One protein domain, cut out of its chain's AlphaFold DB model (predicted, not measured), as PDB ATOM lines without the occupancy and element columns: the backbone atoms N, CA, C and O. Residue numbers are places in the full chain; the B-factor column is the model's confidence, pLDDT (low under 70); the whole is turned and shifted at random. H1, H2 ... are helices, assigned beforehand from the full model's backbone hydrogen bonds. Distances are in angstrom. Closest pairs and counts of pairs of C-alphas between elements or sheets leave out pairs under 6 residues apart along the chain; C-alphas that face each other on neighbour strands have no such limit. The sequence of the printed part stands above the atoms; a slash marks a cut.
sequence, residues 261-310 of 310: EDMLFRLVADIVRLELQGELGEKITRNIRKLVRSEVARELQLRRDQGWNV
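This is residues 261 to 310 of the 310 residues of an uncharacterized protein of Rhodobacteraceae bacterium (UniProt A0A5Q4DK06). Two helices meet end to end and make a wide, open V, with the shorter arm H1 first and the longer arm H2 after it. A short tail, residues 306 to 310, follows the far end of H2. The printed part has 50 residues with two named helices, H1 then H2, and no named strand; its class is all helix. It is extended, with a radius of gyration of the C-alphas of 18.9 A, and spans 57 by 22 by 12 A.

H1, residues 261 to 277, begins at C-alpha 261 at (14.629, -22.402, -16.339) and is 23.9 A long from first to last C-alpha. H2, residues 279 to 305, is 38.5 A long and ends at C-alpha 305 at (55.855, -46.992, 10.121).

H1 and H2 are close but not clearly touching; their closest C-alphas, those of Glu 275 and Gly 281, are 6.9 A apart. They run the same way at a steep tilt of 65 degrees. In both helices every O i to N i+4 pair is within hydrogen-bond range.

The two C-alphas farthest apart, those of Met 263 and Gly 307, are 57.2 A apart. The printed part has no cut, and the link from H1 to H2, one residue, is tight. Residues 261 to 271 of H1 and 286 to 299 of H2 stand free, as do residues 301 to 307, of which 301 to 305 belong to H2. The mean pLDDT of the printed part is 94.4, and residues 309 to 310 are under 70.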
ATOM      1  N   GLU A 261      13.682 -21.479 -16.972       91.75
ATOM      2  CA  GLU A 261      14.629 -22.402 -16.339       91.75
ATOM      3  C   GLU A 261      15.988 -21.716 -16.110       91.75
ATOM      4  O   GLU A 261      16.609 -21.875 -15.057       91.75
ATOM      5  N   ASP A 262      16.392 -20.848 -17.042       91.69
ATOM      6  CA  ASP A 262      17.597 -20.024 -16.954       91.69
ATOM      7  C   ASP A 262      17.565 -19.027 -15.787       91.69
ATOM      8  O   ASP A 262      18.585 -18.777 -15.137       91.69
ATOM      9  N   MET A 263      16.404 -18.432 -15.503       92.56
ATOM     10  CA  MET A 263      16.249 -17.505 -14.382       92.56
ATOM     11  C   MET A 263      16.302 -18.261 -13.052       92.56
ATOM     12  O   MET A 263      16.971 -17.811 -12.118       92.56
ATOM     13  N   LEU A 264      15.648 -19.423 -12.977       94.12
ATOM     14  CA  LEU A 264      15.699 -20.288 -11.801       94.12
ATOM     15  C   LEU A 264      17.131 -20.767 -11.530       94.12
ATOM     16  O   LEU A 264      17.587 -20.701 -10.391       94.12
ATOM     17  N   PHE A 265      17.862 -21.181 -12.568       96.25
ATOM     18  CA  PHE A 265      19.252 -21.613 -12.437       96.25
ATOM     19  C   PHE A 265      20.146 -20.499 -11.886       96.25
ATOM     20  O   PHE A 265      20.930 -20.740 -10.967       96.25
ATOM     21  N   ARG A 266      19.999 -19.266 -12.392       96.56
ATOM     22  CA  ARG A 266      20.725 -18.097 -11.868       96.56
ATOM     23  C   ARG A 266      20.415 -17.858 -10.395       96.56
ATOM     24  O   ARG A 266      21.339 -17.725  -9.600       96.56
ATOM     25  N   LEU A 267      19.134 -17.881 -10.025       96.00
ATOM     26  CA  LEU A 267      18.719 -17.674  -8.640       96.00
ATOM     27  C   LEU A 267      19.275 -18.761  -7.711       96.00
ATOM     28  O   LEU A 267      19.795 -18.452  -6.643       96.00
ATOM     29  N   VAL A 268      19.200 -20.031  -8.112       97.00
ATOM     30  CA  VAL A 268      19.735 -21.149  -7.324       97.00
ATOM     31  C   VAL A 268      21.254 -21.057  -7.200       97.00
ATOM     32  O   VAL A 268      21.782 -21.255  -6.108       97.00
ATOM     33  N   ALA A 269      21.965 -20.724  -8.279       97.75
ATOM     34  CA  ALA A 269      23.411 -20.530  -8.244       97.75
ATOM     35  C   ALA A 269      23.808 -19.398  -7.284       97.75
ATOM     36  O   ALA A 269      24.745 -19.562  -6.500       97.75
ATOM     37  N   ASP A 270      23.069 -18.287  -7.299       97.94
ATOM     38  CA  ASP A 270      23.288 -17.165  -6.388       97.94
ATOM     39  C   ASP A 270      23.011 -17.564  -4.936       97.94
ATOM     40  O   ASP A 270      23.837 -17.290  -4.067       97.94
ATOM     41  N   ILE A 271      21.916 -18.282  -4.666       97.31
ATOM     42  CA  ILE A 271      21.603 -18.798  -3.325       97.31
ATOM     43  C   ILE A 271      22.725 -19.715  -2.838       97.31
ATOM     44  O   ILE A 271      23.285 -19.484  -1.773       97.31
ATOM     45  N   VAL A 272      23.112 -20.724  -3.621       97.62
ATOM     46  CA  VAL A 272      24.172 -21.667  -3.229       97.62
ATOM     47  C   VAL A 272      25.491 -20.937  -2.995       97.62
ATOM     48  O   VAL A 272      26.211 -21.256  -2.050       97.62
ATOM     49  N   ARG A 273      25.813 -19.934  -3.815       97.12
ATOM     50  CA  ARG A 273      27.010 -19.115  -3.630       97.12
ATOM     51  C   ARG A 273      26.953 -18.310  -2.337       97.12
ATOM     52  O   ARG A 273      27.949 -18.291  -1.623       97.12
ATOM     53  N   LEU A 274      25.829 -17.666  -2.033       97.75
ATOM     54  CA  LEU A 274      25.644 -16.902  -0.798       97.75
ATOM     55  C   LEU A 274      25.738 -17.812   0.433       97.75
ATOM     56  O   LEU A 274      26.470 -17.504   1.370       97.75
ATOM     57  N   GLU A 275      25.086 -18.973   0.392       97.19
ATOM     58  CA  GLU A 275      25.135 -19.968   1.467       97.19
ATOM     59  C   GLU A 275      26.559 -20.499   1.689       97.19
ATOM     60  O   GLU A 275      27.052 -20.556   2.818       97.19
ATOM     61  N   LEU A 276      27.275 -20.832   0.610       97.44
ATOM     62  CA  LEU A 276      28.664 -21.297   0.678       97.44
ATOM     63  C   LEU A 276      29.679 -20.185   0.970       97.44
ATOM     64  O   LEU A 276      30.826 -20.500   1.271       97.44
ATOM     65  N   GLN A 277      29.310 -18.910   0.876       95.88
ATOM     66  CA  GLN A 277      30.157 -17.790   1.300       95.88
ATOM     67  C   GLN A 277      29.905 -17.384   2.758       95.88
ATOM     68  O   GLN A 277      30.749 -16.715   3.347       95.88
ATOM     69  N   GLY A 278      28.773 -17.787   3.339       95.81
ATOM     70  CA  GLY A 278      28.444 -17.537   4.739       95.81
ATOM     71  C   GLY A 278      29.118 -18.507   5.716       95.81
ATOM     72  O   GLY A 278      30.064 -19.229   5.394       95.81
ATOM     73  N   GLU A 279      28.575 -18.582   6.934       96.75
ATOM     74  CA  GLU A 279      29.102 -19.453   7.996       96.75
ATOM     75  C   GLU A 279      29.174 -20.933   7.592       96.75
ATOM     76  O   GLU A 279      30.024 -21.682   8.084       96.75
ATOM     77  N   LEU A 280      28.258 -21.387   6.728       97.00
ATOM     78  CA  LEU A 280      28.243 -22.761   6.239       97.00
ATOM     79  C   LEU A 280      29.512 -23.055   5.430       97.00
ATOM     80  O   LEU A 280      30.151 -24.081   5.660       97.00
ATOM     81  N   GLY A 281      29.926 -22.136   4.559       97.75
ATOM     82  CA  GLY A 281      31.184 -22.215   3.821       97.75
ATOM     83  C   GLY A 281      32.412 -22.308   4.711       97.75
ATOM     84  O   GLY A 281      33.274 -23.172   4.520       97.75
ATOM     85  N   GLU A 282      32.484 -21.458   5.734       97.56
ATOM     86  CA  GLU A 282      33.578 -21.475   6.707       97.56
ATOM     87  C   GLU A 282      33.635 -22.800   7.474       97.56
ATOM     88  O   GLU A 282      34.707 -23.384   7.653       97.56
ATOM     89  N   LYS A 283      32.476 -23.322   7.892       98.00
ATOM     90  CA  LYS A 283      32.367 -24.619   8.573       98.00
ATOM     91  C   LYS A 283      32.776 -25.762   7.644       98.00
ATOM     92  O   LYS A 283      33.558 -26.621   8.057       98.00
ATOM     93  N   ILE A 284      32.309 -25.763   6.395       97.62
ATOM     94  CA  ILE A 284      32.656 -26.774   5.385       97.62
ATOM     95  C   ILE A 284      34.161 -26.755   5.119       97.62
ATOM     96  O   ILE A 284      34.818 -27.782   5.266       97.62
ATOM     97  N   THR A 285      34.739 -25.599   4.796       97.69
ATOM     98  CA  THR A 285      36.174 -25.484   4.494       97.69
ATOM     99  C   THR A 285      37.043 -25.818   5.706       97.69
ATOM    100  O   THR A 285      38.041 -26.527   5.564       97.69
ATOM    101  N   ARG A 286      36.648 -25.406   6.919       98.00
ATOM    102  CA  ARG A 286      37.308 -25.804   8.172       98.00
ATOM    103  C   ARG A 286      37.285 -27.318   8.358       98.00
ATOM    104  O   ARG A 286      38.317 -27.901   8.692       98.00
ATOM    105  N   ASN A 287      36.135 -27.952   8.141       97.69
ATOM    106  CA  ASN A 287      35.973 -29.395   8.287       97.69
ATOM    107  C   ASN A 287      36.766 -30.163   7.227       97.69
ATOM    108  O   ASN A 287      37.494 -31.083   7.587       97.69
ATOM    109  N   ILE A 288      36.717 -29.742   5.960       98.31
ATOM    110  CA  ILE A 288      37.521 -30.324   4.877       98.31
ATOM    111  C   ILE A 288      39.008 -30.180   5.201       98.31
ATOM    112  O   ILE A 288      39.740 -31.161   5.154       98.31
ATOM    113  N   ARG A 289      39.470 -28.998   5.622       97.62
ATOM    114  CA  ARG A 289      40.875 -28.791   6.003       97.62
ATOM    115  C   ARG A 289      41.280 -29.671   7.183       97.62
ATOM    116  O   ARG A 289      42.426 -30.104   7.243       97.62
ATOM    117  N   LYS A 290      40.392 -29.905   8.156       98.19
ATOM    118  CA  LYS A 290      40.646 -30.842   9.264       98.19
ATOM    119  C   LYS A 290      40.747 -32.278   8.754       98.19
ATOM    120  O   LYS A 290      41.730 -32.934   9.070       98.19
ATOM    121  N   LEU A 291      39.792 -32.708   7.932       98.44
ATOM    122  CA  LEU A 291      39.747 -34.046   7.348       98.44
ATOM    123  C   LEU A 291      40.995 -34.334   6.509       98.44
ATOM    124  O   LEU A 291      41.680 -35.320   6.746       98.44
ATOM    125  N   VAL A 292      41.335 -33.436   5.584       98.31
ATOM    126  CA  VAL A 292      42.515 -33.567   4.720       98.31
ATOM    127  C   VAL A 292      43.791 -33.609   5.554       98.31
ATOM    128  O   VAL A 292      44.635 -34.465   5.324       98.31
ATOM    129  N   ARG A 293      43.933 -32.741   6.567       98.06
ATOM    130  CA  ARG A 293      45.105 -32.780   7.456       98.06
ATOM    131  C   ARG A 293      45.199 -34.087   8.229       98.06
ATOM    132  O   ARG A 293      46.290 -34.637   8.308       98.06
ATOM    133  N   SER A 294      44.095 -34.586   8.787       97.06
ATOM    134  CA  SER A 294      44.102 -35.871   9.490       97.06
ATOM    135  C   SER A 294      44.405 -37.036   8.554       97.06
ATOM    136  O   SER A 294      45.115 -37.949   8.957       97.06
ATOM    137  N   GLU A 295      43.922 -36.985   7.310       98.19
ATOM    138  CA  GLU A 295      44.146 -38.042   6.323       98.19
ATOM    139  C   GLU A 295      45.601 -38.065   5.856       98.19
ATOM    140  O   GLU A 295      46.257 -39.100   5.901       98.19
ATOM    141  N   VAL A 296      46.158 -36.899   5.517       97.44
ATOM    142  CA  VAL A 296      47.577 -36.768   5.169       97.44
ATOM    143  C   VAL A 296      48.458 -37.169   6.351       97.44
ATOM    144  O   VAL A 296      49.422 -37.902   6.164       97.44
ATOM    145  N   ALA A 297      48.135 -36.748   7.577       96.56
ATOM    146  CA  ALA A 297      48.901 -37.134   8.762       96.56
ATOM    147  C   ALA A 297      48.855 -38.648   9.011       96.56
ATOM    148  O   ALA A 297      49.889 -39.248   9.305       96.56
ATOM    149  N   ARG A 298      47.679 -39.269   8.857       96.25
ATOM    150  CA  ARG A 298      47.493 -40.720   8.964       96.25
ATOM    151  C   ARG A 298      48.315 -41.462   7.912       96.25
ATOM    152  O   ARG A 298      49.024 -42.399   8.263       96.25
ATOM    153  N   GLU A 299      48.261 -41.034   6.655       96.81
ATOM    154  CA  GLU A 299      49.002 -41.655   5.554       96.81
ATOM    155  C   GLU A 299      50.519 -41.473   5.710       96.81
ATOM    156  O   GLU A 299      51.292 -42.411   5.524       96.81
ATOM    157  N   LEU A 300      50.972 -40.286   6.121       95.81
ATOM    158  CA  LEU A 300      52.386 -40.035   6.408       95.81
ATOM    159  C   LEU A 300      52.887 -40.867   7.595       95.81
ATOM    160  O   LEU A 300      54.015 -41.355   7.555       95.81
ATOM    161  N   GLN A 301      52.067 -41.049   8.633       94.62
ATOM    162  CA  GLN A 301      52.389 -41.925   9.758       94.62
ATOM    163  C   GLN A 301      52.498 -43.381   9.297       94.62
ATOM    164  O   GLN A 301      53.489 -44.038   9.595       94.62
ATOM    165  N   LEU A 302      51.536 -43.853   8.502       95.00
ATOM    166  CA  LEU A 302      51.552 -45.203   7.946       95.00
ATOM    167  C   LEU A 302      52.812 -45.453   7.100       95.00
ATOM    168  O   LEU A 302      53.442 -46.500   7.220       95.00
ATOM    169  N   ARG A 303      53.221 -44.477   6.284       93.50
ATOM    170  CA  ARG A 303      54.453 -44.553   5.478       93.50
ATOM    171  C   ARG A 303      55.719 -44.541   6.325       93.50
ATOM    172  O   ARG A 303      56.655 -45.280   6.025       93.50
ATOM    173  N   ARG A 304      55.740 -43.735   7.391       92.88
ATOM    174  CA  ARG A 304      56.834 -43.715   8.370       92.88
ATOM    175  C   ARG A 304      56.983 -45.076   9.049       92.88
ATOM    176  O   ARG A 304      58.095 -45.585   9.137       92.88
ATOM    177  N   ASP A 305      55.871 -45.684   9.456       92.69
ATOM    178  CA  ASP A 305      55.855 -46.992  10.121       92.69
ATOM    179  C   ASP A 305      56.245 -48.134   9.165       92.69
ATOM    180  O   ASP A 305      56.857 -49.116   9.579       92.69
ATOM    181  N   GLN A 306      55.969 -47.983   7.864       92.12
ATOM    182  CA  GLN A 306      56.421 -48.898   6.807       92.12
ATOM    183  C   GLN A 306      57.890 -48.691   6.389       92.12
ATOM    184  O   GLN A 306      58.367 -49.358   5.471       92.12
ATOM    185  N   GLY A 307      58.625 -47.793   7.055       87.00
ATOM    186  CA  GLY A 307      60.050 -47.576   6.808       87.00
ATOM    187  C   GLY A 307      60.358 -46.834   5.505       87.00
ATOM    188  O   GLY A 307      61.476 -46.933   4.998       87.00
ATOM    189  N   TRP A 308      59.394 -46.092   4.948       74.81
ATOM    190  CA  TRP A 308      59.627 -45.266   3.766       74.81
ATOM    191  C   TRP A 308      60.435 -44.021   4.157       74.81
ATOM    192  O   TRP A 308      59.884 -43.021   4.616       74.81
ATOM    193  N   ASN A 309      61.755 -44.090   3.986       67.50
ATOM    194  CA  ASN A 309      62.642 -42.931   4.092       67.50
ATOM    195  C   ASN A 309      62.501 -42.087   2.812       67.50
ATOM    196  O   ASN A 309      62.836 -42.568   1.728       67.50
ATOM    197  N   VAL A 310      61.967 -40.867   2.941       56.19
ATOM    198  CA  VAL A 310      62.027 -39.814   1.906       56.19
ATOM    199  C   VAL A 310      63.304 -39.013   2.095       56.19
ATOM    200  O   VAL A 310      63.601 -38.686   3.265       56.19
TER     201      VAL A 310